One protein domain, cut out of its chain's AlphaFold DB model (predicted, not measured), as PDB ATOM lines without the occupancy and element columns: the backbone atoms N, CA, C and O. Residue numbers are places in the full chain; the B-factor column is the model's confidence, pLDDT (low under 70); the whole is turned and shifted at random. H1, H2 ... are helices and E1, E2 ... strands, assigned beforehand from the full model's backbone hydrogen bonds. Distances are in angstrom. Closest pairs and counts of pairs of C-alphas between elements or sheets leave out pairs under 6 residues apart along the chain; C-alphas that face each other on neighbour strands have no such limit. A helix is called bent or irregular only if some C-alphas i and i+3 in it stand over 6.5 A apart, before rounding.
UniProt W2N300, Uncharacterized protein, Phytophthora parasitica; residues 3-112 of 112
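Overview. This is residues 3 to 112 of the 112 residues of an uncharacterized protein of Phytophthora parasitica (UniProt W2N300). A long, twisted sheet of four antiparallel strands, E1 to E4, runs along a rod-shaped whole, and one bent helix, H1, only grazes it with residues 90 to 94 of its first arm, while residues 99 to 112 stand free. The printed part has 110 residues, E1 E2 E3 E4 H1, mixed class; the antiparallel sheet, in order E1 E2 E3 E4, is a meander of successive hairpins. It is loose, radius of gyration of the C-alphas 19.2 A, spanning 62 by 29 by 27 A.

Arrangement. Start at E1, residues 3 to 7: N 4 is 2.9 A from O 15 of antiparallel E2, residues 11 to 20. Next, N 12 is 2.8 A from O 42 of antiparallel E3, residues 32 to 45. N 33 is 2.9 A from O 67 of antiparallel E4, residues 55 to 68. H1, residues 80 to 110, one helix by its hydrogen bonds, is bent: C-alphas 95 and 98 are 7.0 A apart. Its arms H1a, residues 80 to 95, and H1b, residues 98 to 110, stand at 36 degrees, only just a steep tilt. The closest C-alphas of E4 and H1a, Phe 62 and Ile 94, are 7.3 A apart; H1b is not on the sheet. In both arms every O i to N i+4 pair is within hydrogen-bond range.

Along the chain. Find C-alpha 3, where E1 begins, at (-44.405, 48.344, -20.259). E3 runs 42.0 A, E4 43.0 A; H1b ends at C-alpha 110, (-61.625, 31.845, -28.061).

Size, cuts and confidence. The farthest C-alphas, Val 51 and Pro 72, are 62.5 A apart. The printed part has no cut; links E2 to E3 and E4 to H1 are long. Look for pLDDT under 70 at residues 45 to 55 and 111 to 112.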
ATOM      1  N   THR A   3     -43.435  47.987 -19.221       86.19
ATOM      2  CA  THR A   3     -44.405  48.344 -20.259       86.19
ATOM      3  C   THR A   3     -45.092  49.640 -19.867       86.19
ATOM      4  O   THR A   3     -45.530  49.800 -18.729       86.19
ATOM      5  N   ARG A   4     -45.180  50.581 -20.805       92.62
ATOM      6  CA  ARG A   4     -45.900  51.849 -20.644       92.62
ATOM      7  C   ARG A   4     -46.934  51.985 -21.752       92.62
ATOM      8  O   ARG A   4     -46.648  51.623 -22.890       92.62
ATOM      9  N   LYS A   5     -48.109  52.515 -21.419       93.88
ATOM     10  CA  LYS A   5     -49.195  52.809 -22.359       93.88
ATOM     11  C   LYS A   5     -49.467  54.309 -22.350       93.88
ATOM     12  O   LYS A   5     -49.644  54.884 -21.280       93.88
ATOM     13  N   TYR A   6     -49.552  54.905 -23.530       91.44
ATOM     14  CA  TYR A   6     -49.954  56.290 -23.740       91.44
ATOM     15  C   TYR A   6     -51.164  56.305 -24.671       91.44
ATOM     16  O   TYR A   6     -51.179  55.602 -25.680       91.44
ATOM     17  N   VAL A   7     -52.190  57.074 -24.318       91.38
ATOM     18  CA  VAL A   7     -53.372  57.270 -25.161       91.38
ATOM     19  C   VAL A   7     -53.321  58.695 -25.685       91.38
ATOM     20  O   VAL A   7     -53.301  59.646 -24.908       91.38
ATOM     21  N   GLU A   8     -53.265  58.826 -27.001       89.81
ATOM     22  CA  GLU A   8     -53.326  60.092 -27.720       89.81
ATOM     23  C   GLU A   8     -54.670  60.201 -28.455       89.81
ATOM     24  O   GLU A   8     -55.460  59.256 -28.487       89.81
ATOM     25  N   LYS A   9     -54.952  61.369 -29.040       86.62
ATOM     26  CA  LYS A   9     -56.253  61.668 -29.658       86.62
ATOM     27  C   LYS A   9     -56.647  60.675 -30.763       86.62
ATOM     28  O   LYS A   9     -57.830  60.396 -30.926       86.62
ATOM     29  N   ASP A  10     -55.681  60.180 -31.531       87.25
ATOM     30  CA  ASP A  10     -55.873  59.344 -32.723       87.25
ATOM     31  C   ASP A  10     -55.223  57.953 -32.615       87.25
ATOM     32  O   ASP A  10     -55.358  57.127 -33.521       87.25
ATOM     33  N   ARG A  11     -54.502  57.679 -31.520       88.69
ATOM     34  CA  ARG A  11     -53.685  56.471 -31.390       88.69
ATOM     35  C   ARG A  11     -53.438  56.057 -29.949       88.69
ATOM     36  O   ARG A  11     -53.430  56.870 -29.033       88.69
ATOM     37  N   THR A  12     -53.154  54.777 -29.761       91.50
ATOM     38  CA  THR A  12     -52.594  54.237 -28.520       91.50
ATOM     39  C   THR A  12     -51.167  53.780 -28.781       91.50
ATOM     40  O   THR A  12     -50.916  53.050 -29.735       91.50
ATOM     41  N   VAL A  13     -50.232  54.194 -27.930       92.12
ATOM     42  CA  VAL A  13     -48.817  53.833 -28.028       92.12
ATOM     43  C   VAL A  13     -48.434  52.959 -26.842       92.12
ATOM     44  O   VAL A  13     -48.613  53.347 -25.687       92.12
ATOM     45  N   PHE A  14     -47.865  51.795 -27.121       91.31
ATOM     46  CA  PHE A  14     -47.246  50.925 -26.132       91.31
ATOM     47  C   PHE A  14     -45.734  50.996 -26.280       91.31
ATOM     48  O   PHE A  14     -45.211  50.903 -27.385       91.31
ATOM     49  N   VAL A  15     -45.027  51.147 -25.166       92.31
ATOM     50  CA  VAL A  15     -43.565  51.112 -25.115       92.31
ATOM     51  C   VAL A  15     -43.156  49.985 -24.182       92.31
ATOM     52  O   VAL A  15     -43.362  50.071 -22.970       92.31
ATOM     53  N   CYS A  16     -42.575  48.939 -24.754       90.00
ATOM     54  CA  CYS A  16     -42.046  47.782 -24.053       90.00
ATOM     55  C   CYS A  16     -40.520  47.869 -24.055       90.00
ATOM     56  O   CYS A  16     -39.894  47.805 -25.110       90.00
ATOM     57  N   SER A  17     -39.911  48.001 -22.881       91.00
ATOM     58  CA  SER A  17     -38.454  48.035 -22.744       91.00
ATOM     59  C   SER A  17     -37.946  46.852 -21.930       91.00
ATOM     60  O   SER A  17     -38.481  46.507 -20.868       91.00
ATOM     61  N   ILE A  18     -36.851  46.272 -22.408       89.69
ATOM     62  CA  ILE A  18     -36.116  45.211 -21.733       89.69
ATOM     63  C   ILE A  18     -34.639  45.579 -21.618       89.69
ATOM     64  O   ILE A  18     -34.046  46.190 -22.507       89.69
ATOM     65  N   TYR A  19     -34.067  45.212 -20.478       89.06
ATOM     66  CA  TYR A  19     -32.636  45.236 -20.233       89.06
ATOM     67  C   TYR A  19     -32.167  43.793 -20.105       89.06
ATOM     68  O   TYR A  19     -32.729  43.028 -19.320       89.06
ATOM     69  N   LEU A  20     -31.175  43.432 -20.903       86.31
ATOM     70  CA  LEU A  20     -30.576  42.111 -20.961       86.31
ATOM     71  C   LEU A  20     -29.134  42.228 -20.462       86.31
ATOM     72  O   LEU A  20     -28.328  42.958 -21.038       86.31
ATOM     73  N   ASP A  21     -28.828  41.490 -19.402       85.44
ATOM     74  CA  ASP A  21     -27.484  41.327 -18.840       85.44
ATOM     75  C   ASP A  21     -27.119  39.843 -18.926       85.44
ATOM     76  O   ASP A  21     -27.335  39.094 -17.965       85.44
ATOM     77  N   PRO A  22     -26.675  39.373 -20.106       78.31
ATOM     78  CA  PRO A  22     -26.356  37.971 -20.279       78.31
ATOM     79  C   PRO A  22     -25.208  37.583 -19.347       78.31
ATOM     80  O   PRO A  22     -24.166  38.248 -19.279       78.31
ATOM     81  N   LYS A  23     -25.414  36.479 -18.629       82.44
ATOM     82  CA  LYS A  23     -24.416  35.869 -17.756       82.44
ATOM     83  C   LYS A  23     -23.740  34.706 -18.468       82.44
ATOM     84  O   LYS A  23     -24.350  34.013 -19.276       82.44
ATOM     85  N   LEU A  24     -22.466  34.515 -18.161       76.12
ATOM     86  CA  LEU A  24     -21.717  33.317 -18.508       76.12
ATOM     87  C   LEU A  24     -22.228  32.134 -17.672       76.12
ATOM     88  O   LEU A  24     -22.903  32.327 -16.659       76.12
ATOM     89  N   GLY A  25     -21.887  30.907 -18.072       76.31
ATOM     90  CA  GLY A  25     -22.305  29.692 -17.358       76.31
ATOM     91  C   GLY A  25     -21.840  29.628 -15.896       76.31
ATOM     92  O   GLY A  25     -22.457  28.944 -15.090       76.31
ATOM     93  N   ASP A  26     -20.801  30.384 -15.533       82.69
ATOM     94  CA  ASP A  26     -20.308  30.545 -14.158       82.69
ATOM     95  C   ASP A  26     -20.973  31.716 -13.399       82.69
ATOM     96  O   ASP A  26     -20.517  32.108 -12.326       82.69
ATOM     97  N   GLY A  27     -22.028  32.311 -13.966       79.00
ATOM     98  CA  GLY A  27     -22.772  33.433 -13.394       79.00
ATOM     99  C   GLY A  27     -22.091  34.797 -13.537       79.00
ATOM    100  O   GLY A  27     -22.696  35.818 -13.192       79.00
ATOM    101  N   LYS A  28     -20.861  34.870 -14.065       80.19
ATOM    102  CA  LYS A  28     -20.179  36.152 -14.289       80.19
ATOM    103  C   LYS A  28     -20.849  36.937 -15.411       80.19
ATOM    104  O   LYS A  28     -21.453  36.375 -16.322       80.19
ATOM    105  N   THR A  29     -20.739  38.264 -15.367       79.06
ATOM    106  CA  THR A  29     -21.203  39.095 -16.486       79.06
ATOM    107  C   THR A  29     -20.374  38.804 -17.733       79.06
ATOM    108  O   THR A  29     -19.155  38.637 -17.673       79.06
ATOM    109  N   THR A  30     -21.046  38.774 -18.876       76.75
ATOM    110  CA  THR A  30     -20.393  38.714 -20.185       76.75
ATOM    111  C   THR A  30     -19.677  40.015 -20.548       76.75
ATOM    112  O   THR A  30     -18.902  40.027 -21.498       76.75
ATOM    113  N   GLY A  31     -19.899  41.106 -19.806       81.44
ATOM    114  CA  GLY A  31     -19.273  42.402 -20.058       81.44
ATOM    115  C   GLY A  31     -19.958  43.242 -21.129       81.44
ATOM    116  O   GLY A  31     -19.429  44.290 -21.486       81.44
ATOM    117  N   PHE A  32     -21.126  42.829 -21.612       82.06
ATOM    118  CA  PHE A  32     -21.993  43.676 -22.417       82.06
ATOM    119  C   PHE A  32     -23.424  43.627 -21.895       82.06
ATOM    120  O   PHE A  32     -23.849  42.651 -21.281       82.06
ATOM    121  N   HIS A  33     -24.165  44.692 -22.159       86.62
ATOM    122  CA  HIS A  33     -25.575  44.794 -21.825       86.62
ATOM    123  C   HIS A  33     -26.337  45.222 -23.060       86.62
ATOM    124  O   HIS A  33     -25.873  46.070 -23.819       86.62
ATOM    125  N   THR A  34     -27.521  44.662 -23.245       86.81
ATOM    126  CA  THR A  34     -28.396  45.062 -24.338       86.81
ATOM    127  C   THR A  34     -29.632  45.714 -23.762       86.81
ATOM    128  O   THR A  34     -30.307  45.160 -22.898       86.81
ATOM    129  N   ARG A  35     -29.961  46.894 -24.268       90.81
ATOM    130  CA  ARG A  35     -31.258  47.517 -24.052       90.81
ATOM    131  C   ARG A  35     -32.050  47.391 -25.336       90.81
ATOM    132  O   ARG A  35     -31.604  47.888 -26.364       90.81
ATOM    133  N   ALA A  36     -33.207  46.750 -25.274       90.31
ATOM    134  CA  ALA A  36     -34.129  46.686 -26.397       90.31
ATOM    135  C   ALA A  36     -35.438  47.394 -26.049       90.31
ATOM    136  O   ALA A  36     -35.905  47.352 -24.907       90.31
ATOM    137  N   THR A  37     -36.003  48.081 -27.035       92.31
ATOM    138  CA  THR A  37     -37.274  48.792 -26.935       92.31
ATOM    139  C   THR A  37     -38.125  48.456 -28.148       92.31
ATOM    140  O   THR A  37     -37.717  48.702 -29.281       92.31
ATOM    141  N   LEU A  38     -39.314  47.920 -27.887       90.44
ATOM    142  CA  LEU A  38     -40.380  47.725 -28.857       90.44
ATOM    143  C   LEU A  38     -41.453  48.785 -28.608       90.44
ATOM    144  O   LEU A  38     -41.987  48.888 -27.503       90.44
ATOM    145  N   ILE A  39     -41.764  49.570 -29.631       91.75
ATOM    146  CA  ILE A  39     -42.850  50.545 -29.626       91.75
ATOM    147  C   ILE A  39     -43.934  50.028 -30.561       91.75
ATOM    148  O   ILE A  39     -43.655  49.742 -31.720       91.75
ATOM    149  N   ILE A  40     -45.162  49.925 -30.063       89.75
ATOM    150  CA  ILE A  40     -46.324  49.508 -30.848       89.75
ATOM    151  C   ILE A  40     -47.292  50.681 -30.896       89.75
ATOM    152  O   ILE A  40     -47.728  51.169 -29.854       89.75
ATOM    153  N   VAL A  41     -47.626  51.139 -32.097       91.31
ATOM    154  CA  VAL A  41     -48.582  52.221 -32.321       91.31
ATOM    155  C   VAL A  41     -49.836  51.644 -32.950       91.31
ATOM    156  O   VAL A  41     -49.809  51.148 -34.072       91.31
ATOM    157  N   VAL A  42     -50.945  51.744 -32.226       88.94
ATOM    158  CA  VAL A  42     -52.263  51.296 -32.667       88.94
ATOM    159  C   VAL A  42     -53.075  52.514 -33.069       88.94
ATOM    160  O   VAL A  42     -53.304  53.397 -32.241       88.94
ATOM    161  N   ARG A  43     -53.525  52.572 -34.323       89.25
ATOM    162  CA  ARG A  43     -54.434  53.624 -34.803       89.25
ATOM    163  C   ARG A  43     -55.758  53.015 -35.199       89.25
ATOM    164  O   ARG A  43     -55.774  52.015 -35.907       89.25
ATOM    165  N   GLN A  44     -56.847  53.650 -34.786       80.69
ATOM    166  CA  GLN A  44     -58.171  53.303 -35.283       80.69
ATOM    167  C   GLN A  44     -58.468  54.127 -36.528       80.69
ATOM    168  O   GLN A  44     -58.397  55.357 -36.516       80.69
ATOM    169  N   ARG A  45     -58.808  53.450 -37.617       68.62
ATOM    170  CA  ARG A  45     -59.248  54.074 -38.854       68.62
ATOM    171  C   ARG A  45     -60.755  53.902 -38.960       68.62
ATOM    172  O   ARG A  45     -61.242  52.824 -39.287       68.62
ATOM    173  N   LYS A  46     -61.487  54.997 -38.747       61.72
ATOM    174  CA  LYS A  46     -62.897  55.070 -39.136       61.72
ATOM    175  C   LYS A  46     -62.957  55.040 -40.656       61.72
ATOM    176  O   LYS A  46     -62.587  56.008 -41.319       61.72
ATOM    177  N   SER A  47     -63.340  53.905 -41.217       56.69
ATOM    178  CA  SER A  47     -63.539  53.790 -42.654       56.69
ATOM    179  C   SER A  47     -64.896  54.395 -43.013       56.69
ATOM    180  O   SER A  47     -65.915  53.987 -42.469       56.69
ATOM    181  N   GLN A  48     -64.921  55.347 -43.949       54.03
ATOM    182  CA  GLN A  48     -66.174  55.852 -44.533       54.03
ATOM    183  C   GLN A  48     -66.854  54.818 -45.453       54.03
ATOM    184  O   GLN A  48     -67.987  55.028 -45.869       54.03
ATOM    185  N   PHE A  49     -66.170  53.709 -45.759       56.09
ATOM    186  CA  PHE A  49     -66.604  52.677 -46.704       56.09
ATOM    187  C   PHE A  49     -66.640  51.267 -46.092       56.09
ATOM    188  O   PHE A  49     -66.828  50.296 -46.822       56.09
ATOM    189  N   ALA A  50     -66.412  51.112 -44.781       53.53
ATOM    190  CA  ALA A  50     -66.464  49.793 -44.159       53.53
ATOM    191  C   ALA A  50     -67.922  49.413 -43.919       53.53
ATOM    192  O   ALA A  50     -68.607  50.011 -43.096       53.53
ATOM    193  N   VAL A  51     -68.365  48.403 -44.658       55.44
ATOM    194  CA  VAL A  51     -69.616  47.682 -44.403       55.44
ATOM    195  C   VAL A  51     -69.479  46.790 -43.156       55.44
ATOM    196  O   VAL A  51     -70.487  46.422 -42.568       55.44
ATOM    197  N   ASP A  52     -68.247  46.524 -42.701       53.69
ATOM    198  CA  ASP A  52     -67.936  45.686 -41.540       53.69
ATOM    199  C   ASP A  52     -66.785  46.293 -40.713       53.69
ATOM    200  O   ASP A  52     -65.620  46.233 -41.104       53.69
ATOM    201  N   GLY A  53     -67.119  46.886 -39.564       56.00
ATOM    202  CA  GLY A  53     -66.199  47.109 -38.440       56.00
ATOM    203  C   GLY A  53     -65.152  48.234 -38.536       56.00
ATOM    204  O   GLY A  53     -64.665  48.627 -39.596       56.00
ATOM    205  N   ASP A  54     -64.772  48.748 -37.362       64.19
ATOM    206  CA  ASP A  54     -63.636  49.658 -37.196       64.19
ATOM    207  C   ASP A  54     -62.322  48.928 -37.539       64.19
ATOM    208  O   ASP A  54     -61.963  47.938 -36.901       64.19
ATOM    209  N   MET A  55     -61.562  49.427 -38.520       65.25
ATOM    210  CA  MET A  55     -60.234  48.885 -38.831       65.25
ATOM    211  C   MET A  55     -59.179  49.494 -37.908       65.25
ATOM    212  O   MET A  55     -59.169  50.704 -37.684       65.25
ATOM    213  N   SER A  56     -58.240  48.681 -37.419       73.38
ATOM    214  CA  SER A  56     -57.069  49.166 -36.678       73.38
ATOM    215  C   SER A  56     -55.778  48.833 -37.420       73.38
ATOM    216  O   SER A  56     -55.628  47.730 -37.934       73.38
ATOM    217  N   THR A  57     -54.843  49.781 -37.477       84.06
ATOM    218  CA  THR A  57     -53.486  49.549 -37.994       84.06
ATOM    219  C   THR A  57     -52.500  49.452 -36.840       84.06
ATOM    220  O   THR A  57     -52.574  50.261 -35.908       84.06
ATOM    221  N   PHE A  58     -51.553  48.522 -36.942       84.44
ATOM    222  CA  PHE A  58     -50.489  48.308 -35.968       84.44
ATOM    223  C   PHE A  58     -49.132  48.580 -36.619       84.44
ATOM    224  O   PHE A  58     -48.724  47.849 -37.515       84.44
ATOM    225  N   ASP A  59     -48.431  49.605 -36.139       87.88
ATOM    226  CA  ASP A  59     -47.036  49.845 -36.510       87.88
ATOM    227  C   ASP A  59     -46.121  49.410 -35.365       87.88
ATOM    228  O   ASP A  59     -46.293  49.851 -34.224       87.88
ATOM    229  N   CYS A  60     -45.121  48.586 -35.671       86.75
ATOM    230  CA  CYS A  60     -44.138  48.105 -34.706       86.75
ATOM    231  C   CYS A  60     -42.757  48.685 -35.024       86.75
ATOM    232  O   CYS A  60     -42.215  48.469 -36.105       86.75
ATOM    233  N   PHE A  61     -42.160  49.379 -34.057       89.56
ATOM    234  CA  PHE A  61     -40.803  49.911 -34.142       89.56
ATOM    235  C   PHE A  61     -39.933  49.213 -33.110       89.56
ATOM    236  O   PHE A  61     -40.157  49.340 -31.906       89.56
ATOM    237  N   PHE A  62     -38.928  48.486 -33.577       88.06
ATOM    238  CA  PHE A  62     -37.970  47.822 -32.711       88.06
ATOM    239  C   PHE A  62     -36.621  48.536 -32.765       88.06
ATOM    240  O   PHE A  62     -36.126  48.889 -33.832       88.06
ATOM    241  N   SER A  63     -36.012  48.730 -31.601       88.81
ATOM    242  CA  SER A  63     -34.646  49.228 -31.475       88.81
ATOM    243  C   SER A  63     -33.901  48.438 -30.409       88.81
ATOM    244  O   SER A  63     -34.462  48.099 -29.366       88.81
ATOM    245  N   ALA A  64     -32.624  48.170 -30.655       86.50
ATOM    246  CA  ALA A  64     -31.735  47.571 -29.677       86.50
ATOM    247  C   ALA A  64     -30.388  48.288 -29.683       86.50
ATOM    248  O   ALA A  64     -29.828  48.589 -30.733       86.50
ATOM    249  N   THR A  65     -29.864  48.548 -28.492       85.81
ATOM    250  CA  THR A  65     -28.530  49.110 -28.282       85.81
ATOM    251  C   THR A  65     -27.736  48.163 -27.405       85.81
ATOM    252  O   THR A  65     -28.211  47.780 -26.333       85.81
ATOM    253  N   ARG A  66     -26.526  47.815 -27.836       84.94
ATOM    254  CA  ARG A  66     -25.572  47.034 -27.049       84.94
ATOM    255  C   ARG A  66     -24.485  47.960 -26.515       84.94
ATOM    256  O   ARG A  66     -23.817  48.630 -27.292       84.94
ATOM    257  N   ASP A  67     -24.312  47.959 -25.202       85.56
ATOM    258  CA  ASP A  67     -23.195  48.588 -24.505       85.56
ATOM    259  C   ASP A  67     -22.139  47.522 -24.199       85.56
ATOM    260  O   ASP A  67     -22.442  46.528 -23.538       85.56
ATOM    261  N   ASP A  68     -20.920  47.701 -24.700       83.88
ATOM    262  CA  ASP A  68     -19.800  46.787 -24.484       83.88
ATOM    263  C   ASP A  68     -18.756  47.439 -23.572       83.88
ATOM    264  O   ASP A  68     -18.133  48.437 -23.926       83.88
ATOM    265  N   ARG A  69     -18.525  46.839 -22.402       84.31
ATOM    266  CA  ARG A  69     -17.642  47.388 -21.362       84.31
ATOM    267  C   ARG A  69     -16.173  47.015 -21.528       84.31
ATOM    268  O   ARG A  69     -15.388  47.198 -20.602       84.31
ATOM    269  N   GLY A  70     -15.775  46.436 -22.658       81.25
ATOM    270  CA  GLY A  70     -14.359  46.172 -22.920       81.25
ATOM    271  C   GLY A  70     -13.793  44.935 -22.212       81.25
ATOM    272  O   GLY A  70     -12.619  44.628 -22.403       81.25
ATOM    273  N   LEU A  71     -14.602  44.162 -21.471       82.56
ATOM    274  CA  LEU A  71     -14.103  43.012 -20.705       82.56
ATOM    275  C   LEU A  71     -13.491  41.921 -21.612       82.56
ATOM    276  O   LEU A  71     -14.036  41.660 -22.692       82.56
ATOM    277  N   PRO A  72     -12.392  41.254 -21.194       80.56
ATOM    278  CA  PRO A  72     -11.733  40.218 -21.995       80.56
ATOM    279  C   PRO A  72     -12.645  39.043 -22.364       80.56
ATOM    280  O   PRO A  72     -12.543  38.507 -23.465       80.56
ATOM    281  N   GLN A  73     -13.572  38.673 -21.477       74.19
ATOM    282  CA  GLN A  73     -14.516  37.572 -21.684       74.19
ATOM    283  C   GLN A  73     -15.479  37.835 -22.854       74.19
ATOM    284  O   GLN A  73     -15.922  36.898 -23.512       74.19
ATOM    285  N   ALA A  74     -15.752  39.105 -23.175       73.00
ATOM    286  CA  ALA A  74     -16.612  39.493 -24.291       73.00
ATOM    287  C   ALA A  74     -15.914  39.394 -25.661       73.00
ATOM    288  O   ALA A  74     -16.566  39.555 -26.693       73.00
ATOM    289  N   ARG A  75     -14.592  39.154 -25.708       77.00
ATOM    290  CA  ARG A  75     -13.788  39.247 -26.941       77.00
ATOM    291  C   ARG A  75     -14.266  38.297 -28.039       77.00
ATOM    292  O   ARG A  75     -14.341  38.711 -29.190       77.00
ATOM    293  N   ALA A  76     -14.634  37.065 -27.686       73.25
ATOM    294  CA  ALA A  76     -15.171  36.094 -28.643       73.25
ATOM    295  C   ALA A  76     -16.507  36.563 -29.252       73.25
ATOM    296  O   ALA A  76     -16.745  36.405 -30.445       73.25
ATOM    297  N   ILE A  77     -17.332  37.240 -28.449       73.81
ATOM    298  CA  ILE A  77     -18.674  37.719 -28.811       73.81
ATOM    299  C   ILE A  77     -18.604  39.002 -29.662       73.81
ATOM    300  O   ILE A  77     -19.580  39.381 -30.308       73.81
ATOM    301  N   ARG A  78     -17.452  39.683 -29.683       75.31
ATOM    302  CA  ARG A  78     -17.156  40.790 -30.612       75.31
ATOM    303  C   ARG A  78     -16.712  40.307 -31.990       75.31
ATOM    304  O   ARG A  78     -16.503  41.137 -32.870       75.31
ATOM    305  N   SER A  79     -16.508  39.002 -32.178       80.81
ATOM    306  CA  SER A  79     -16.106  38.496 -33.485       80.81
ATOM    307  C   SER A  79     -17.195  38.803 -34.527       80.81
ATOM    308  O   SER A  79     -18.384  38.726 -34.200       80.81
ATOM    309  N   PRO A  80     -16.825  39.124 -35.780       79.94
ATOM    310  CA  PRO A  80     -17.801  39.364 -36.843       79.94
ATOM    311  C   PRO A  80     -18.801  38.212 -37.009       79.94
ATOM    312  O   PRO A  80     -19.986  38.452 -37.211       79.94
ATOM    313  N   MET A  81     -18.345  36.968 -36.837       81.69
ATOM    314  CA  MET A  81     -19.196  35.778 -36.885       81.69
ATOM    315  C   MET A  81     -20.251  35.776 -35.770       81.69
ATOM    316  O   MET A  81     -21.432  35.594 -36.046       81.69
ATOM    317  N   SER A  82     -19.853  36.017 -34.516       79.69
ATOM    318  CA  SER A  82     -20.805  36.086 -33.399       79.69
ATOM    319  C   SER A  82     -21.795  37.239 -33.548       79.69
ATOM    320  O   SER A  82     -22.956  37.101 -33.172       79.69
ATOM    321  N   LEU A  83     -21.353  38.368 -34.106       78.44
ATOM    322  CA  LEU A  83     -22.234  39.496 -34.399       78.44
ATOM    323  C   LEU A  83     -23.233  39.160 -35.510       78.44
ATOM    324  O   LEU A  83     -24.401  39.494 -35.349       78.44
ATOM    325  N   SER A  84     -22.814  38.454 -36.565       83.38
ATOM    326  CA  SER A  84     -23.708  37.979 -37.633       83.38
ATOM    327  C   SER A  84     -24.821  37.097 -37.074       83.38
ATOM    328  O   SER A  84     -25.989  37.411 -37.253       83.38
ATOM    329  N   VAL A  85     -24.466  36.077 -36.286       84.88
ATOM    330  CA  VAL A  85     -25.452  35.192 -35.636       84.88
ATOM    331  C   VAL A  85     -26.411  35.988 -34.746       84.88
ATOM    332  O   VAL A  85     -27.613  35.724 -34.710       84.88
ATOM    333  N   GLY A  86     -25.890  36.985 -34.026       81.19
ATOM    334  CA  GLY A  86     -26.711  37.893 -33.231       81.19
ATOM    335  C   GLY A  86     -27.707  38.691 -34.077       81.19
ATOM    336  O   GLY A  86     -28.848  38.852 -33.653       81.19
ATOM    337  N   MET A  87     -27.304  39.166 -35.258       83.75
ATOM    338  CA  MET A  87     -28.186  39.898 -36.174       83.75
ATOM    339  C   MET A  87     -29.261  38.994 -36.770       83.75
ATOM    340  O   MET A  87     -30.430  39.358 -36.692       83.75
ATOM    341  N   ASP A  88     -28.898  37.797 -37.236       88.81
ATOM    342  CA  ASP A  88     -29.854  36.811 -37.761       88.81
ATOM    343  C   ASP A  88     -30.907  36.450 -36.698       88.81
ATOM    344  O   ASP A  88     -32.105  36.348 -36.968       88.81
ATOM    345  N   THR A  89     -30.466  36.321 -35.441       85.81
ATOM    346  CA  THR A  89     -31.359  36.073 -34.303       85.81
ATOM    347  C   THR A  89     -32.318  37.245 -34.084       85.81
ATOM    348  O   THR A  89     -33.515  37.032 -33.895       85.81
ATOM    349  N   TRP A  90     -31.823  38.486 -34.111       84.12
ATOM    350  CA  TRP A  90     -32.677  39.666 -33.959       84.12
ATOM    351  C   TRP A  90     -33.674  39.813 -35.104       84.12
ATOM    352  O   TRP A  90     -34.841  40.096 -34.841       84.12
ATOM    353  N   GLU A  91     -33.253  39.589 -36.345       87.56
ATOM    354  CA  GLU A  91     -34.128  39.633 -37.515       87.56
ATOM    355  C   GLU A  91     -35.244  38.589 -37.421       87.56
ATOM    356  O   GLU A  91     -36.416  38.912 -37.631       87.56
ATOM    357  N   SER A  92     -34.902  37.361 -37.018       89.12
ATOM    358  CA  SER A  92     -35.878  36.296 -36.785       89.12
ATOM    359  C   SER A  92     -36.897  36.683 -35.707       89.12
ATOM    360  O   SER A  92     -38.106  36.572 -35.925       89.12
ATOM    361  N   VAL A  93     -36.431  37.218 -34.570       85.06
ATOM    362  CA  VAL A  93     -37.309  37.697 -33.492       85.06
ATOM    363  C   VAL A  93     -38.237  38.794 -34.008       85.06
ATOM    364  O   VAL A  93     -39.451  38.657 -33.874       85.06
ATOM    365  N   ILE A  94     -37.699  39.843 -34.638       85.31
ATOM    366  CA  ILE A  94     -38.476  40.994 -35.125       85.31
ATOM    367  C   ILE A  94     -39.536  40.553 -36.137       85.31
ATOM    368  O   ILE A  94     -40.689  40.965 -36.023       85.31
ATOM    369  N   SER A  95     -39.170  39.677 -37.073       87.38
ATOM    370  CA  SER A  95     -40.078  39.173 -38.110       87.38
ATOM    371  C   SER A  95     -41.209  38.319 -37.535       87.38
ATOM    372  O   SER A  95     -42.306  38.288 -38.086       87.38
ATOM    373  N   SER A  96     -40.970  37.647 -36.406       86.75
ATOM    374  CA  SER A  96     -41.971  36.804 -35.746       86.75
ATOM    375  C   SER A  96     -42.958  37.576 -34.856       86.75
ATOM    376  O   SER A  96     -44.060  37.087 -34.605       86.75
ATOM    377  N   LEU A  97     -42.591  38.774 -34.380       82.50
ATOM    378  CA  LEU A  97     -43.386  39.531 -33.402       82.50
ATOM    379  C   LEU A  97     -44.820  39.838 -33.871       82.50
ATOM    380  O   LEU A  97     -45.732  39.595 -33.079       82.50
ATOM    381  N   PRO A  98     -45.072  40.324 -35.108       80.88
ATOM    382  CA  PRO A  98     -46.434  40.615 -35.555       80.88
ATOM    383  C   PRO A  98     -47.345  39.384 -35.495       80.88
ATOM    384  O   PRO A  98     -48.400  39.429 -34.866       80.88
ATOM    385  N   GLY A  99     -46.890  38.254 -36.046       83.12
ATOM    386  CA  GLY A  99     -47.670  37.017 -36.063       83.12
ATOM    387  C   GLY A  99     -47.932  36.449 -34.665       83.12
ATOM    388  O   GLY A  99     -49.023  35.947 -34.403       83.12
ATOM    389  N   GLN A 100     -46.979  36.568 -33.734       85.06
ATOM    390  CA  GLN A 100     -47.187  36.147 -32.342       85.06
ATOM    391  C   GLN A 100     -48.219  37.020 -31.615       85.06
ATOM    392  O   GLN A 100     -49.039  36.497 -30.856       85.06
ATOM    393  N   ILE A 101     -48.197  38.336 -31.853       79.88
ATOM    394  CA  ILE A 101     -49.174  39.273 -31.281       79.88
ATOM    395  C   ILE A 101     -50.575  38.942 -31.801       79.88
ATOM    396  O   ILE A 101     -51.490  38.761 -31.001       79.88
ATOM    397  N   GLU A 102     -50.739  38.814 -33.119       81.88
ATOM    398  CA  GLU A 102     -52.030  38.489 -33.738       81.88
ATOM    399  C   GLU A 102     -52.572  37.140 -33.259       81.88
ATOM    400  O   GLU A 102     -53.732  37.047 -32.860       81.88
ATOM    401  N   SER A 103     -51.719  36.112 -33.215       84.56
ATOM    402  CA  SER A 103     -52.115  34.779 -32.745       84.56
ATOM    403  C   SER A 103     -52.599  34.816 -31.292       84.56
ATOM    404  O   SER A 103     -53.658  34.276 -30.978       84.56
ATOM    405  N   SER A 104     -51.881  35.532 -30.418       82.75
ATOM    406  CA  SER A 104     -52.263  35.693 -29.008       82.75
ATOM    407  C   SER A 104     -53.620  36.389 -28.846       82.75
ATOM    408  O   SER A 104     -54.402  36.034 -27.963       82.75
ATOM    409  N   LEU A 105     -53.921  37.371 -29.702       78.75
ATOM    410  CA  LEU A 105     -55.217  38.052 -29.703       78.75
ATOM    411  C   LEU A 105     -56.341  37.105 -30.131       78.75
ATOM    412  O   LEU A 105     -57.365  37.045 -29.454       78.75
ATOM    413  N   VAL A 106     -56.143  36.329 -31.199       80.75
ATOM    414  CA  VAL A 106     -57.128  35.337 -31.659       80.75
ATOM    415  C   VAL A 106     -57.425  34.308 -30.571       80.75
ATOM    416  O   VAL A 106     -58.589  33.997 -30.324       80.75
ATOM    417  N   ASP A 107     -56.403  33.802 -29.885       84.88
ATOM    418  CA  ASP A 107     -56.604  32.820 -28.821       84.88
ATOM    419  C   ASP A 107     -57.332  33.418 -27.611       84.88
ATOM    420  O   ASP A 107     -58.209  32.764 -27.048       84.88
ATOM    421  N   SER A 108     -57.079  34.690 -27.276       77.88
ATOM    422  CA  SER A 108     -57.814  35.389 -26.211       77.88
ATOM    423  C   SER A 108     -59.312  35.562 -26.503       77.88
ATOM    424  O   SER A 108     -60.127  35.611 -25.580       77.88
ATOM    425  N   LEU A 109     -59.694  35.616 -27.784       75.12
ATOM    426  CA  LEU A 109     -61.095  35.679 -28.204       75.12
ATOM    427  C   LEU A 109     -61.798  34.323 -28.088       75.12
ATOM    428  O   LEU A 109     -63.000  34.300 -27.865       75.12
ATOM    429  N   LYS A 110     -61.069  33.204 -28.215       70.56
ATOM    430  CA  LYS A 110     -61.625  31.845 -28.061       70.56
ATOM    431  C   LYS A 110     -61.835  31.441 -26.601       70.56
ATOM    432  O   LYS A 110     -62.543  30.476 -26.336       70.56
ATOM    433  N   SER A 111     -61.160  32.117 -25.673       59.28
ATOM    434  CA  SER A 111     -61.255  31.862 -24.231       59.28
ATOM    435  C   SER A 111     -62.363  32.648 -23.517       59.28
ATOM    436  O   SER A 111     -62.516  32.483 -22.308       59.28
ATOM    437  N   ASN A 112     -63.101  33.497 -24.241       49.25
ATOM    438  CA  ASN A 112     -64.311  34.189 -23.775       49.25
ATOM    439  C   ASN A 112     -65.558  33.568 -24.411       49.25
ATOM    440  O   ASN A 112     -66.636  33.696 -23.792       49.25
TER     441      ASN A 112